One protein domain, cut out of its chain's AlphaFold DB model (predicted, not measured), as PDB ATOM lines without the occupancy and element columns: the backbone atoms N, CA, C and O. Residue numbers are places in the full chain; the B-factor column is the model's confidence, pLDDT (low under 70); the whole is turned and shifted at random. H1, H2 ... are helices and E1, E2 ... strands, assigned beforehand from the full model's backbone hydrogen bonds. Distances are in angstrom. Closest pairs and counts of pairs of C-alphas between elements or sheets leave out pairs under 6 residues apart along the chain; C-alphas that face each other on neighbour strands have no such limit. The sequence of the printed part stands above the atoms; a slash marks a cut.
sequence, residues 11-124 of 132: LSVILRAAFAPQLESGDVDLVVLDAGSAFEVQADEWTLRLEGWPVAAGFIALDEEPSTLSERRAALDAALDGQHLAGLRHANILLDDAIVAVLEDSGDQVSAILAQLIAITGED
ATOM      1  N   LEU A  11     168.522 139.679 192.841       94.12
ATOM      2  CA  LEU A  11     169.945 139.465 193.123       94.12
ATOM      3  C   LEU A  11     170.376 140.097 194.454       94.12
ATOM      4  O   LEU A  11     171.101 139.471 195.214       94.12
ATOM      5  N   SER A  12     169.874 141.293 194.777       94.38
ATOM      6  CA  SER A  12     170.151 141.959 196.057       94.38
ATOM      7  C   SER A  12     169.647 141.123 197.231       94.38
ATOM      8  O   SER A  12     170.370 140.918 198.199       94.38
ATOM      9  N   VAL A  13     168.424 140.592 197.129       94.81
ATOM     10  CA  VAL A  13     167.821 139.760 198.182       94.81
ATOM     11  C   VAL A  13     168.651 138.497 198.412       94.81
ATOM     12  O   VAL A  13     168.940 138.151 199.557       94.81
ATOM     13  N   ILE A  14     169.074 137.836 197.333       95.88
ATOM     14  CA  ILE A  14     169.883 136.617 197.414       95.88
ATOM     15  C   ILE A  14     171.264 136.904 198.004       95.88
ATOM     16  O   ILE A  14     171.680 136.206 198.926       95.88
ATOM     17  N   LEU A  15     171.953 137.948 197.533       96.19
ATOM     18  CA  LEU A  15     173.268 138.323 198.054       96.19
ATOM     19  C   LEU A  15     173.187 138.719 199.534       96.19
ATOM     20  O   LEU A  15     174.006 138.268 200.329       96.19
ATOM     21  N   ARG A  16     172.154 139.470 199.943       96.00
ATOM     22  CA  ARG A  16     171.923 139.785 201.362       96.00
ATOM     23  C   ARG A  16     171.687 138.543 202.206       96.00
ATOM     24  O   ARG A  16     172.210 138.467 203.308       96.00
ATOM     25  N   ALA A  17     170.915 137.580 201.708       95.75
ATOM     26  CA  ALA A  17     170.666 136.334 202.427       95.75
ATOM     27  C   ALA A  17     171.936 135.477 202.554       95.75
ATOM     28  O   ALA A  17     172.187 134.904 203.614       95.75
ATOM     29  N   ALA A  18     172.749 135.407 201.497       96.62
ATOM     30  CA  ALA A  18     173.973 134.614 201.473       96.62
ATOM     31  C   ALA A  18     175.078 135.182 202.378       96.62
ATOM     32  O   ALA A  18     175.767 134.413 203.048       96.62
ATOM     33  N   PHE A  19     175.209 136.512 202.419       96.56
ATOM     34  CA  PHE A  19     176.224 137.237 203.190       96.56
ATOM     35  C   PHE A  19     175.678 137.865 204.481       96.56
ATOM     36  O   PHE A  19     176.308 138.759 205.038       96.56
ATOM     37  N   ALA A  20     174.504 137.441 204.967       95.69
ATOM     38  CA  ALA A  20     173.861 138.068 206.127       95.69
ATOM     39  C   ALA A  20     174.796 138.199 207.351       95.69
ATOM     40  O   ALA A  20     174.881 139.303 207.884       95.69
ATOM     41  N   PRO A  21     175.557 137.160 207.762       93.62
ATOM     42  CA  PRO A  21     176.488 137.291 208.884       93.62
ATOM     43  C   PRO A  21     177.574 138.354 208.667       93.62
ATOM     44  O   PRO A  21     177.870 139.110 209.585       93.62
ATOM     45  N   GLN A  22     178.148 138.415 207.464       96.38
ATOM     46  CA  GLN A  22     179.251 139.311 207.111       96.38
ATOM     47  C   GLN A  22     178.771 140.757 206.921       96.38
ATOM     48  O   GLN A  22     179.472 141.702 207.264       96.38
ATOM     49  N   LEU A  23     177.547 140.939 206.419       95.94
ATOM     50  CA  LEU A  23     176.892 142.247 206.345       95.94
ATOM     51  C   LEU A  23     176.530 142.774 207.743       95.94
ATOM     52  O   LEU A  23     176.554 143.979 207.976       95.94
ATOM     53  N   GLU A  24     176.166 141.887 208.675       95.44
ATOM     54  CA  GLU A  24     175.864 142.254 210.063       95.44
ATOM     55  C   GLU A  24     177.123 142.619 210.864       95.44
ATOM     56  O   GLU A  24     177.066 143.537 211.687       95.44
ATOM     57  N   SER A  25     178.248 141.929 210.638       95.00
ATOM     58  CA  SER A  25     179.542 142.273 211.245       95.00
ATOM     59  C   SER A  25     180.206 143.487 210.595       95.00
ATOM     60  O   SER A  25     180.965 144.185 211.269       95.00
ATOM     61  N   GLY A  26     179.877 143.767 209.332       94.75
ATOM     62  CA  GLY A  26     180.518 144.799 208.518       94.75
ATOM     63  C   GLY A  26     181.810 144.331 207.846       94.75
ATOM     64  O   GLY A  26     182.578 145.172 207.399       94.75
ATOM     65  N   ASP A  27     182.055 143.018 207.785       96.00
ATOM     66  CA  ASP A  27     183.220 142.442 207.096       96.00
ATOM     67  C   ASP A  27     183.077 142.528 205.568       96.00
ATOM     68  O   ASP A  27     184.067 142.516 204.839       96.00
ATOM     69  N   VAL A  28     181.835 142.611 205.078       96.88
ATOM     70  CA  VAL A  28     181.541 142.889 203.671       96.88
ATOM     71  C   VAL A  28     180.441 143.933 203.537       96.88
ATOM     72  O   VAL A  28     179.541 144.020 204.374       96.88
ATOM     73  N   ASP A  29     180.453 144.638 202.414       97.50
ATOM     74  CA  ASP A  29     179.409 145.553 201.978       97.50
ATOM     75  C   ASP A  29     178.757 145.068 200.675       97.50
ATOM     76  O   ASP A  29     179.406 144.499 199.796       97.50
ATOM     77  N   LEU A  30     177.452 145.324 200.524       96.69
ATOM     78  CA  LEU A  30     176.724 145.109 199.269       96.69
ATOM     79  C   LEU A  30     176.411 146.452 198.609       96.69
ATOM     80  O   LEU A  30     175.566 147.214 199.093       96.69
ATOM     81  N   VAL A  31     177.028 146.693 197.457       95.88
ATOM     82  CA  VAL A  31     176.860 147.910 196.663       95.88
ATOM     83  C   VAL A  31     175.985 147.622 195.445       95.88
ATOM     84  O   VAL A  31     176.165 146.635 194.735       95.88
ATOM     85  N   VAL A  32     175.013 148.501 195.194       93.25
ATOM     86  CA  VAL A  32     174.131 148.436 194.020       93.25
ATOM     87  C   VAL A  32     174.586 149.474 193.004       93.25
ATOM     88  O   VAL A  32     174.658 150.663 193.316       93.25
ATOM     89  N   LEU A  33     174.854 149.030 191.782       91.00
ATOM     90  CA  LEU A  33     175.415 149.836 190.705       91.00
ATOM     91  C   LEU A  33     174.471 149.908 189.508       91.00
ATOM     92  O   LEU A  33     173.496 149.161 189.416       91.00
ATOM     93  N   ASP A  34     174.749 150.847 188.602       84.81
ATOM     94  CA  ASP A  34     174.092 150.962 187.294       84.81
ATOM     95  C   ASP A  34     172.551 150.928 187.369       84.81
ATOM     96  O   ASP A  34     171.862 150.280 186.590       84.81
ATOM     97  N   ALA A  35     171.991 151.631 188.362       82.75
ATOM     98  CA  ALA A  35     170.553 151.662 188.651       82.75
ATOM     99  C   ALA A  35     169.916 150.276 188.921       82.75
ATOM    100  O   ALA A  35     168.719 150.087 188.700       82.75
ATOM    101  N   GLY A  36     170.698 149.328 189.447       83.00
ATOM    102  CA  GLY A  36     170.253 147.992 189.839       83.00
ATOM    103  C   GLY A  36     170.528 146.895 188.815       83.00
ATOM    104  O   GLY A  36     170.035 145.789 189.007       83.00
ATOM    105  N   SER A  37     171.284 147.167 187.745       88.69
ATOM    106  CA  SER A  37     171.700 146.129 186.789       88.69
ATOM    107  C   SER A  37     173.011 145.433 187.158       88.69
ATOM    108  O   SER A  37     173.324 144.405 186.560       88.69
ATOM    109  N   ALA A  38     173.768 145.971 188.115       93.94
ATOM    110  CA  ALA A  38     175.018 145.398 188.599       93.94
ATOM    111  C   ALA A  38     175.108 145.495 190.127       93.94
ATOM    112  O   ALA A  38     174.549 146.408 190.743       93.94
ATOM    113  N   PHE A  39     175.795 144.535 190.737       96.62
ATOM    114  CA  PHE A  39     175.947 144.402 192.182       96.62
ATOM    115  C   PHE A  39     177.388 144.043 192.509       96.62
ATOM    116  O   PHE A  39     177.994 143.230 191.813       96.62
ATOM    117  N   GLU A  40     177.911 144.622 193.582       97.94
ATOM    118  CA  GLU A  40     179.235 144.305 194.099       97.94
ATOM    119  C   GLU A  40     179.138 143.851 195.552       97.94
ATOM    120  O   GLU A  40     178.491 144.510 196.366       97.94
ATOM    121  N   VAL A  41     179.779 142.725 195.865       97.69
ATOM    122  CA  VAL A  41     180.095 142.331 197.240       97.69
ATOM    123  C   VAL A  41     181.549 142.714 197.471       97.69
ATOM    124  O   VAL A  41     182.429 142.199 196.781       97.69
ATOM    125  N   GLN A  42     181.777 143.644 198.389       97.81
ATOM    126  CA  GLN A  42     183.084 144.238 198.654       97.81
ATOM    127  C   GLN A  42     183.553 143.826 200.046       97.81
ATOM    128  O   GLN A  42     182.790 143.936 200.998       97.81
ATOM    129  N   ALA A  43     184.792 143.372 200.150       96.12
ATOM    130  CA  ALA A  43     185.523 143.199 201.398       96.12
ATOM    131  C   ALA A  43     186.805 144.041 201.341       96.12
ATOM    132  O   ALA A  43     187.112 144.631 200.306       96.12
ATOM    133  N   ASP A  44     187.582 144.045 202.422       93.75
ATOM    134  CA  ASP A  44     188.811 144.844 202.514       93.75
ATOM    135  C   ASP A  44     189.837 144.552 201.405       93.75
ATOM    136  O   ASP A  44     190.525 145.467 200.974       93.75
ATOM    137  N   GLU A  45     189.965 143.297 200.954       95.25
ATOM    138  CA  GLU A  45     191.020 142.886 200.005       95.25
ATOM    139  C   GLU A  45     190.485 142.412 198.643       95.25
ATOM    140  O   GLU A  45     191.264 142.074 197.743       95.25
ATOM    141  N   TRP A  46     189.160 142.337 198.479       96.44
ATOM    142  CA  TRP A  46     188.547 141.797 197.270       96.44
ATOM    143  C   TRP A  46     187.165 142.377 196.978       96.44
ATOM    144  O   TRP A  46     186.415 142.773 197.865       96.44
ATOM    145  N   THR A  47     186.791 142.373 195.700       97.62
ATOM    146  CA  THR A  47     185.456 142.768 195.238       97.62
ATOM    147  C   THR A  47     184.936 141.779 194.205       97.62
ATOM    148  O   THR A  47     185.537 141.615 193.145       97.62
ATOM    149  N   LEU A  48     183.797 141.144 194.485       98.06
ATOM    150  CA  LEU A  48     183.049 140.358 193.504       98.06
ATOM    151  C   LEU A  48     182.010 141.253 192.836       98.06
ATOM    152  O   LEU A  48     181.105 141.740 193.511       98.06
ATOM    153  N   ARG A  49     182.072 141.384 191.512       98.12
ATOM    154  CA  ARG A  49     181.047 142.061 190.715       98.12
ATOM    155  C   ARG A  49     180.193 141.048 189.967       98.12
ATOM    156  O   ARG A  49     180.721 140.118 189.363       98.12
ATOM    157  N   LEU A  50     178.880 141.260 189.970       97.94
ATOM    158  CA  LEU A  50     177.892 140.477 189.228       97.94
ATOM    159  C   LEU A  50     176.958 141.409 188.454       97.94
ATOM    160  O   LEU A  50     176.493 142.416 188.989       97.94
ATOM    161  N   GLU A  51     176.641 141.059 187.210       96.12
ATOM    162  CA  GLU A  51     175.799 141.870 186.331       96.12
ATOM    163  C   GLU A  51     174.652 141.062 185.722       96.12
ATOM    164  O   GLU A  51     174.805 139.899 185.339       96.12
ATOM    165  N   GLY A  52     173.500 141.719 185.580       93.69
ATOM    166  CA  GLY A  52     172.300 141.164 184.966       93.69
ATOM    167  C   GLY A  52     171.371 140.418 185.928       93.69
ATOM    168  O   GLY A  52     171.717 140.064 187.057       93.69
ATOM    169  N   TRP A  53     170.145 140.188 185.452       92.50
ATOM    170  CA  TRP A  53     169.192 139.271 186.073       92.50
ATOM    171  C   TRP A  53     168.416 138.489 184.999       92.50
ATOM    172  O   TRP A  53     167.626 139.102 184.269       92.50
ATOM    173  N   PRO A  54     168.600 137.157 184.884       93.56
ATOM    174  CA  PRO A  54     169.544 136.320 185.646       93.56
ATOM    175  C   PRO A  54     171.006 136.771 185.470       93.56
ATOM    176  O   PRO A  54     171.302 137.530 184.548       93.56
ATOM    177  N   VAL A  55     171.893 136.342 186.378       96.44
ATOM    178  CA  VAL A  55     173.317 136.728 186.350       96.44
ATOM    179  C   VAL A  55     173.916 136.314 185.007       96.44
ATOM    180  O   VAL A  55     173.828 135.151 184.619       96.44
ATOM    181  N   ALA A  56     174.471 137.284 184.287       96.44
ATOM    182  CA  ALA A  56     174.963 137.121 182.922       96.44
ATOM    183  C   ALA A  56     176.470 137.365 182.802       96.44
ATOM    184  O   ALA A  56     177.086 136.884 181.856       96.44
ATOM    185  N   ALA A  57     177.056 138.104 183.741       97.19
ATOM    186  CA  ALA A  57     178.492 138.319 183.821       97.19
ATOM    187  C   ALA A  57     178.925 138.463 185.281       97.19
ATOM    188  O   ALA A  57     178.138 138.872 186.140       97.19
ATOM    189  N   GLY A  58     180.189 138.155 185.552       97.25
ATOM    190  CA  GLY A  58     180.800 138.411 186.844       97.25
ATOM    191  C   GLY A  58     182.309 138.231 186.805       97.25
ATOM    192  O   GLY A  58     182.836 137.520 185.955       97.25
ATOM    193  N   PHE A  59     182.997 138.905 187.714       97.31
ATOM    194  CA  PHE A  59     184.439 138.782 187.907       97.31
ATOM    195  C   PHE A  59     184.794 139.149 189.347       97.31
ATOM    196  O   PHE A  59     184.025 139.838 190.025       97.31
ATOM    197  N   ILE A  60     185.964 138.708 189.805       97.31
ATOM    198  CA  ILE A  60     186.553 139.170 191.064       97.31
ATOM    199  C   ILE A  60     187.766 140.054 190.790       97.31
ATOM    200  O   ILE A  60     188.576 139.763 189.912       97.31
ATOM    201  N   ALA A  61     187.890 141.122 191.565       95.75
ATOM    202  CA  ALA A  61     189.095 141.925 191.664       95.75
ATOM    203  C   ALA A  61     189.732 141.721 193.042       95.75
ATOM    204  O   ALA A  61     189.025 141.578 194.041       95.75
ATOM    205  N   LEU A  62     191.062 141.716 193.075       95.19
ATOM    206  CA  LEU A  62     191.863 141.829 194.292       95.19
ATOM    207  C   LEU A  62     192.474 143.227 194.324       95.19
ATOM    208  O   LEU A  62     192.826 143.755 193.267       95.19
ATOM    209  N   ASP A  63     192.651 143.788 195.514       90.19
ATOM    210  CA  ASP A  63     193.264 145.111 195.673       90.19
ATOM    211  C   ASP A  63     194.707 145.156 195.145       90.19
ATOM    212  O   ASP A  63     195.124 146.126 194.505       90.19
ATOM    213  N   GLU A  64     195.465 144.076 195.359       86.88
ATOM    214  CA  GLU A  64     196.796 143.891 194.786       86.88
ATOM    215  C   GLU A  64     196.769 142.836 193.673       86.88
ATOM    216  O   GLU A  64     196.586 141.642 193.918       86.88
ATOM    217  N   GLU A  65     196.991 143.274 192.428       80.00
ATOM    218  CA  GLU A  65     196.992 142.382 191.267       80.00
ATOM    219  C   GLU A  65     198.265 141.514 191.197       80.00
ATOM    220  O   GLU A  65     199.370 142.023 190.963       80.00
ATOM    221  N   PRO A  66     198.140 140.182 191.310       84.25
ATOM    222  CA  PRO A  66     199.297 139.301 191.331       84.25
ATOM    223  C   PRO A  66     199.806 139.032 189.907       84.25
ATOM    224  O   PRO A  66     199.035 138.795 188.965       84.25
ATOM    225  N   SER A  67     201.130 139.028 189.741       86.25
ATOM    226  CA  SER A  67     201.778 138.980 188.422       86.25
ATOM    227  C   SER A  67     201.875 137.566 187.846       86.25
ATOM    228  O   SER A  67     201.936 137.390 186.626       86.25
ATOM    229  N   THR A  68     201.883 136.546 188.700       88.62
ATOM    230  CA  THR A  68     201.985 135.137 188.297       88.62
ATOM    231  C   THR A  68     200.786 134.317 188.763       88.62
ATOM    232  O   THR A  68     200.119 134.650 189.736       88.62
ATOM    233  N   LEU A  69     200.525 133.186 188.100       85.06
ATOM    234  CA  LEU A  69     199.413 132.299 188.461       85.06
ATOM    235  C   LEU A  69     199.524 131.765 189.901       85.06
ATOM    236  O   LEU A  69     198.523 131.691 190.606       85.06
ATOM    237  N   SER A  70     200.737 131.430 190.352       87.56
ATOM    238  CA  SER A  70     200.953 130.965 191.726       87.56
ATOM    239  C   SER A  70     200.672 132.062 192.753       87.56
ATOM    240  O   SER A  70     200.100 131.775 193.799       87.56
ATOM    241  N   GLU A  71     201.050 133.308 192.456       91.62
ATOM    242  CA  GLU A  71     200.745 134.453 193.321       91.62
ATOM    243  C   GLU A  71     199.244 134.749 193.331       91.62
ATOM    244  O   GLU A  71     198.715 135.089 194.379       91.62
ATOM    245  N   ARG A  72     198.531 134.542 192.213       91.19
ATOM    246  CA  ARG A  72     197.066 134.703 192.151       91.19
ATOM    247  C   ARG A  72     196.332 133.784 193.099       91.19
ATOM    248  O   ARG A  72     195.449 134.233 193.821       91.19
ATOM    249  N   ARG A  73     196.718 132.508 193.118       90.75
ATOM    250  CA  ARG A  73     196.124 131.555 194.052       90.75
ATOM    251  C   ARG A  73     196.430 131.934 195.499       90.75
ATOM    252  O   ARG A  73     195.514 131.986 196.303       90.75
ATOM    253  N   ALA A  74     197.692 132.238 195.797       89.81
ATOM    254  CA  ALA A  74     198.103 132.615 197.144       89.81
ATOM    255  C   ALA A  74     197.414 133.900 197.638       89.81
ATOM    256  O   ALA A  74     197.043 133.969 198.803       89.81
ATOM    257  N   ALA A  75     197.218 134.886 196.760       92.75
ATOM    258  CA  ALA A  75     196.520 136.125 197.087       92.75
ATOM    259  C   ALA A  75     195.028 135.886 197.358       92.75
ATOM    260  O   ALA A  75     194.512 136.385 198.350       92.75
ATOM    261  N   LEU A  76     194.351 135.057 196.550       92.69
ATOM    262  CA  LEU A  76     192.968 134.655 196.832       92.69
ATOM    263  C   LEU A  76     192.846 133.895 198.154       92.69
ATOM    264  O   LEU A  76     191.953 134.195 198.936       92.69
ATOM    265  N   ASP A  77     193.737 132.933 198.409       91.00
ATOM    266  CA  ASP A  77     193.725 132.150 199.650       91.00
ATOM    267  C   ASP A  77     194.025 133.027 200.888       91.00
ATOM    268  O   ASP A  77     193.611 132.684 201.993       91.00
ATOM    269  N   ALA A  78     194.736 134.149 200.721       91.62
ATOM    270  CA  ALA A  78     194.982 135.124 201.786       91.62
ATOM    271  C   ALA A  78     193.791 136.073 202.010       91.62
ATOM    272  O   ALA A  78     193.436 136.324 203.159       91.62
ATOM    273  N   ALA A  79     193.163 136.542 200.927       93.81
ATOM    274  CA  ALA A  79     192.057 137.501 200.960       93.81
ATOM    275  C   ALA A  79     190.707 136.873 201.352       93.81
ATOM    276  O   ALA A  79     189.821 137.530 201.910       93.81
ATOM    277  N   LEU A  80     190.516 135.587 201.047       93.00
ATOM    278  CA  LEU A  80     189.282 134.860 201.320       93.00
ATOM    279  C   LEU A  80     189.449 133.965 202.541       93.00
ATOM    280  O   LEU A  80     190.010 132.872 202.466       93.00
ATOM    281  N   ASP A  81     188.874 134.391 203.659       92.25
ATOM    282  CA  ASP A  81     188.730 133.513 204.804       92.25
ATOM    283  C   ASP A  81     187.602 132.477 204.601       92.25
ATOM    284  O   ASP A  81     186.859 132.459 203.608       92.25
ATOM    285  N   GLY A  82     187.460 131.578 205.577       91.44
ATOM    286  CA  GLY A  82     186.440 130.535 205.533       91.44
ATOM    287  C   GLY A  82     185.003 131.070 205.532       91.44
ATOM    288  O   GLY A  82     184.118 130.411 204.982       91.44
ATOM    289  N   GLN A  83     184.751 132.244 206.116       93.56
ATOM    290  CA  GLN A  83     183.424 132.857 206.138       93.56
ATOM    291  C   GLN A  83     183.105 133.510 204.793       93.56
ATOM    292  O   GLN A  83     182.002 133.305 204.285       93.56
ATOM    293  N   HIS A  84     184.048 134.227 204.180       94.69
ATOM    294  CA  HIS A  84     183.915 134.768 202.826       94.69
ATOM    295  C   HIS A  84     183.586 133.653 201.835       94.69
ATOM    296  O   HIS A  84     182.593 133.731 201.107       94.69
ATOM    297  N   LEU A  85     184.351 132.560 201.875       94.94
ATOM    298  CA  LEU A  85     184.132 131.434 200.976       94.94
ATOM    299  C   LEU A  85     182.796 130.723 201.240       94.94
ATOM    300  O   LEU A  85     182.124 130.307 200.295       94.94
ATOM    301  N   ALA A  86     182.365 130.613 202.500       94.00
ATOM    302  CA  ALA A  86     181.046 130.078 202.834       94.00
ATOM    303  C   ALA A  86     179.905 130.953 202.284       94.00
ATOM    304  O   ALA A  86     178.944 130.412 201.735       94.00
ATOM    305  N   GLY A  87     180.024 132.282 202.378       96.06
ATOM    306  CA  GLY A  87     179.060 133.228 201.806       96.06
ATOM    307  C   GLY A  87     178.978 133.122 200.283       96.06
ATOM    308  O   GLY A  87     177.889 132.980 199.730       96.06
ATOM    309  N   LEU A  88     180.130 133.076 199.607       96.88
ATOM    310  CA  LEU A  88     180.220 132.897 198.153       96.88
ATOM    311  C   LEU A  88     179.591 131.578 197.688       96.88
ATOM    312  O   LEU A  88     178.807 131.562 196.740       96.88
ATOM    313  N   ARG A  89     179.881 130.472 198.381       96.69
ATOM    314  CA  ARG A  89     179.276 129.161 198.101       96.69
ATOM    315  C   ARG A  89     177.769 129.172 198.303       96.69
ATOM    316  O   ARG A  89     177.036 128.667 197.458       96.69
ATOM    317  N   HIS A  90     177.298 129.769 199.393       96.44
ATOM    318  CA  HIS A  90     175.869 129.885 199.657       96.44
ATOM    319  C   HIS A  90     175.171 130.729 198.581       96.44
ATOM    320  O   HIS A  90     174.138 130.312 198.060       96.44
ATOM    321  N   ALA A  91     175.758 131.862 198.186       96.88
ATOM    322  CA  ALA A  91     175.245 132.687 197.096       96.88
ATOM    323  C   ALA A  91     175.177 131.901 195.781       96.88
ATOM    324  O   ALA A  91     174.157 131.945 195.099       96.88
ATOM    325  N   ASN A  92     176.226 131.138 195.456       97.50
ATOM    326  CA  ASN A  92     176.272 130.311 194.256       97.50
ATOM    327  C   ASN A  92     175.163 129.243 194.247       97.50
ATOM    328  O   ASN A  92     174.476 129.095 193.242       97.50
ATOM    329  N   ILE A  93     174.912 128.575 195.380       96.00
ATOM    330  CA  ILE A  93     173.810 127.605 195.523       96.00
ATOM    331  C   ILE A  93     172.444 128.280 195.331       96.00
ATOM    332  O   ILE A  93     171.590 127.764 194.614       96.00
ATOM    333  N   LEU A  94     172.219 129.442 195.955       96.19
ATOM    334  CA  LEU A  94     170.955 130.182 195.815       96.19
ATOM    335  C   LEU A  94     170.723 130.704 194.388       96.19
ATOM    336  O   LEU A  94     169.582 130.984 194.021       96.19
ATOM    337  N   LEU A  95     171.793 130.841 193.604       96.19
ATOM    338  CA  LEU A  95     171.780 131.274 192.210       96.19
ATOM    339  C   LEU A  95     171.919 130.113 191.213       96.19
ATOM    340  O   LEU A  95     172.164 130.383 190.042       96.19
ATOM    341  N   ASP A  96     171.744 128.861 191.649       96.25
ATOM    342  CA  ASP A  96     171.796 127.669 190.786       96.25
ATOM    343  C   ASP A  96     173.100 127.591 189.967       96.25
ATOM    344  O   ASP A  96     173.099 127.513 188.741       96.25
ATOM    345  N   ASP A  97     174.233 127.714 190.666       96.50
ATOM    346  CA  ASP A  97     175.598 127.677 190.124       96.50
ATOM    347  C   ASP A  97     175.974 128.815 189.154       96.50
ATOM    348  O   ASP A  97     177.038 128.795 188.525       96.50
ATOM    349  N   ALA A  98     175.149 129.864 189.064       97.25
ATOM    350  CA  ALA A  98     175.398 130.960 188.132       97.25
ATOM    351  C   ALA A  98     176.687 131.746 188.428       97.25
ATOM    352  O   ALA A  98     177.292 132.252 187.487       97.25
ATOM    353  N   ILE A  99     177.130 131.859 189.692       97.69
ATOM    354  CA  ILE A  99     178.369 132.591 190.022       97.69
ATOM    355  C   ILE A  99     179.576 131.859 189.438       97.69
ATOM    356  O   ILE A  99     180.386 132.477 188.753       97.69
ATOM    357  N   VAL A 100     179.684 130.549 189.669       97.81
ATOM    358  CA  VAL A 100     180.758 129.727 189.094       97.81
ATOM    359  C   VAL A 100     180.757 129.853 187.572       97.81
ATOM    360  O   VAL A 100     181.793 130.175 186.993       97.81
ATOM    361  N   ALA A 101     179.590 129.707 186.938       97.62
ATOM    362  CA  ALA A 101     179.471 129.773 185.485       97.62
ATOM    363  C   ALA A 101     179.964 131.109 184.899       97.62
ATOM    364  O   ALA A 101     180.729 131.113 183.935       97.62
ATOM    365  N   VAL A 102     179.567 132.251 185.477       98.19
ATOM    366  CA  VAL A 102     179.990 133.560 184.944       98.19
ATOM    367  C   VAL A 102     181.447 133.892 185.255       98.19
ATOM    368  O   VAL A 102     182.092 134.571 184.459       98.19
ATOM    369  N   LEU A 103     181.991 133.397 186.370       98.06
ATOM    370  CA  LEU A 103     183.409 133.564 186.692       98.06
ATOM    371  C   LEU A 103     184.304 132.758 185.741       98.06
ATOM    372  O   LEU A 103     185.359 133.253 185.343       98.06
ATOM    373  N   GLU A 104     183.883 131.553 185.345       97.06
ATOM    374  CA  GLU A 104     184.579 130.741 184.337       97.06
ATOM    375  C   GLU A 104     184.538 131.390 182.945       97.06
ATOM    376  O   GLU A 104     185.548 131.380 182.236       97.06
ATOM    377  N   ASP A 105     183.408 132.000 182.568       97.25
ATOM    378  CA  ASP A 105     183.235 132.673 181.269       97.25
ATOM    379  C   ASP A 105     183.902 134.062 181.201       97.25
ATOM    380  O   ASP A 105     184.151 134.585 180.115       97.25
ATOM    381  N   SER A 106     184.264 134.653 182.346       96.19
ATOM    382  CA  SER A 106     184.870 135.994 182.428       96.19
ATOM    383  C   SER A 106     186.167 136.158 181.616       96.19
ATOM    384  O   SER A 106     186.534 137.271 181.234       96.19
ATOM    385  N   GLY A 107     186.891 135.059 181.375       92.75
ATOM    386  CA  GLY A 107     188.220 135.059 180.757       92.75
ATOM    387  C   GLY A 107     189.347 135.563 181.671       92.75
ATOM    388  O   GLY A 107     190.507 135.570 181.248       92.75
ATOM    389  N   ASP A 108     189.036 135.947 182.912       92.88
ATOM    390  CA  ASP A 108     190.011 136.343 183.923       92.88
ATOM    391  C   ASP A 108     190.495 135.135 184.747       92.88
ATOM    392  O   ASP A 108     189.731 134.265 185.169       92.88
ATOM    393  N   GLN A 109     191.805 135.076 184.993       93.69
ATOM    394  CA  GLN A 109     192.410 133.934 185.677       93.69
ATOM    395  C   GLN A 109     192.124 133.924 187.177       93.69
ATOM    396  O   GLN A 109     192.029 132.841 187.750       93.69
ATOM    397  N   VAL A 110     192.005 135.088 187.823       94.69
ATOM    398  CA  VAL A 110     191.670 135.153 189.255       94.69
ATOM    399  C   VAL A 110     190.232 134.666 189.454       94.69
ATOM    400  O   VAL A 110     189.978 133.805 190.293       94.69
ATOM    401  N   SER A 111     189.323 135.107 188.590       97.00
ATOM    402  CA  SER A 111     187.927 134.672 188.529       97.00
ATOM    403  C   SER A 111     187.800 133.165 188.294       97.00
ATOM    404  O   SER A 111     187.092 132.490 189.040       97.00
ATOM    405  N   ALA A 112     188.565 132.596 187.359       95.75
ATOM    406  CA  ALA A 112     188.594 131.148 187.142       95.75
ATOM    407  C   ALA A 112     189.120 130.355 188.358       95.75
ATOM    408  O   ALA A 112     188.638 129.258 188.644       95.75
ATOM    409  N   ILE A 113     190.105 130.886 189.094       95.12
ATOM    410  CA  ILE A 113     190.601 130.255 190.330       95.12
ATOM    411  C   ILE A 113     189.534 130.319 191.430       95.12
ATOM    412  O   ILE A 113     189.328 129.331 192.139       95.12
ATOM    413  N   LEU A 114     188.842 131.452 191.565       96.38
ATOM    414  CA  LEU A 114     187.747 131.598 192.516       96.38
ATOM    415  C   LEU A 114     186.596 130.638 192.210       96.38
ATOM    416  O   LEU A 114     186.076 130.005 193.126       96.38
ATOM    417  N   ALA A 115     186.226 130.487 190.938       96.94
ATOM    418  CA  ALA A 115     185.192 129.548 190.519       96.94
ATOM    419  C   ALA A 115     185.490 128.125 191.023       96.94
ATOM    420  O   ALA A 115     184.628 127.486 191.623       96.94
ATOM    421  N   GLN A 116     186.746 127.676 190.903       94.94
ATOM    422  CA  GLN A 116     187.189 126.381 191.434       94.94
ATOM    423  C   GLN A 116     187.077 126.310 192.963       94.94
ATOM    424  O   GLN A 116     186.621 125.307 193.503       94.94
ATOM    425  N   LEU A 117     187.472 127.369 193.678       93.88
ATOM    426  CA  LEU A 117     187.354 127.436 195.141       93.88
ATOM    427  C   LEU A 117     185.899 127.325 195.614       93.88
ATOM    428  O   LEU A 117     185.622 126.644 196.607       93.88
ATOM    429  N   ILE A 118     184.979 127.983 194.908       94.75
ATOM    430  CA  ILE A 118     183.543 127.942 195.192       94.75
ATOM    431  C   ILE A 118     182.981 126.549 194.886       94.75
ATOM    432  O   ILE A 118     182.266 126.000 195.720       94.75
ATOM    433  N   ALA A 119     183.338 125.964 193.740       92.44
ATOM    434  CA  ALA A 119     182.837 124.662 193.302       92.44
ATOM    435  C   ALA A 119     183.255 123.500 194.223       92.44
ATOM    436  O   ALA A 119     182.501 122.541 194.377       92.44
ATOM    437  N   ILE A 120     184.426 123.585 194.869       81.88
ATOM    438  CA  ILE A 120     184.870 122.586 195.854       81.88
ATOM    439  C   ILE A 120     183.930 122.633 197.063       81.88
ATOM    440  O   ILE A 120     183.900 123.612 197.811       81.88
ATOM    441  N   THR A 121     183.184 121.557 197.293       65.25
ATOM    442  CA  THR A 121     182.339 121.411 198.486       65.25
ATOM    443  C   THR A 121     183.078 120.641 199.583       65.25
ATOM    444  O   THR A 121     184.073 119.967 199.334       65.25
ATOM    445  N   GLY A 122     182.622 120.747 200.837       52.84
ATOM    446  CA  GLY A 122     183.274 120.090 201.982       52.84
ATOM    447  C   GLY A 122     183.391 118.559 201.871       52.84
ATOM    448  O   GLY A 122     184.197 117.972 202.586       52.84
ATOM    449  N   GLU A 123     182.635 117.918 200.974       50.47
ATOM    450  CA  GLU A 123     182.758 116.485 200.669       50.47
ATOM    451  C   GLU A 123     184.015 116.158 199.838       50.47
ATOM    452  O   GLU A 123     184.635 115.123 200.079       50.47
ATOM    453  N   ASP A 124     184.463 117.056 198.954       54.25
ATOM    454  CA  ASP A 124     185.684 116.860 198.154       54.25
ATOM    455  C   ASP A 124     186.959 116.930 199.008       54.25
ATOM    456  O   ASP A 124     187.922 116.207 198.761       54.25
TER     457      ASP A 124
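What this domain is: This is residues 11 to 124 of the 132 residues of an uncharacterized protein of Chloroflexia bacterium (UniProt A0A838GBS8). A twisted wall of four strands, E1 to E4, is covered on one face by helices H1, H5 and H6, while its other face is bare of named helices. H4 spans from H1 to H6 behind these helices, away from the strands; H3 packs on H6 and on the E4 edge, and H2 sits near the start of E1. The printed part has 114 residues, in the order H1 H2 E1 E2 E3 E4 H3 H4 H5 H6; the sheet runs E1 E2 E3 E4, antiparallel throughout, and the class is mixed, helices and strands. It is compact, with a radius of gyration of the C-alphas of 13.0 A and spans of 35 by 30 by 29 A.

How they stand to each other: H1, residues 11 to 18, is on the sheet of E1, residues 29 to 33, E2, 38 to 42, E3, 46 to 51, and E4, 57 to 62. It lies over E2 at a height of 9.6 A, along the strands at 10 degrees to E2 on the local plane. H2, residues 20 to 25, is only just not on the sheet, with 4 pairs of C-alphas within 10 A. The strands form a meander, each the antiparallel neighbour of the one before, and so three hairpins: N 31 and O 40 are 2.8 A apart, N 41 and O 48 2.9 A, and N 49 and O 59 2.9 A, within hydrogen-bond range. H3, residues 69 to 79, is on the sheet; its closest C-alphas with E4 are Leu 62 and Leu 76, 7.7 A apart. H4, residues 82 to 94, is not on the sheet but touches H1 at a steep tilt of 48 degrees, opposite ways, closest at the C-alphas of Ala 18 and Ala 91, 4.9 A. H5, residues 98 to 105, lies over E4 at a height of 6.1 A and runs across the strands, on the same face as H1. H6, residues 109 to 119, touches H5 in a helical hairpin, closest at the C-alphas of Val 100 and Ala 115, 4.7 A. H6 also touches H4, closest at the C-alphas of Arg 89 and Ile 118, 5.3 A, and H3, at Arg 72 and Val 110, 6.1 A. In H1 to H6 every O i to N i+4 pair is within hydrogen-bond range.

Where its parts are: H1 begins at C-alpha 11, (169.945, 139.465, 193.123). E3 is 16.8 A long from first to last C-alpha and E4 17.3 A. H4 is 18.3 A, and H3 and H6 are 15.4 A each; H6 ends at C-alpha 119, (182.837, 124.662, 193.302).

The domain as a whole: The two C-alphas farthest apart, Ala 35 and Glu 123, are 39.1 A apart. The printed part has no cut and no long link. The mean pLDDT of the printed part is 92.8; residues 121 to 124 are under 70.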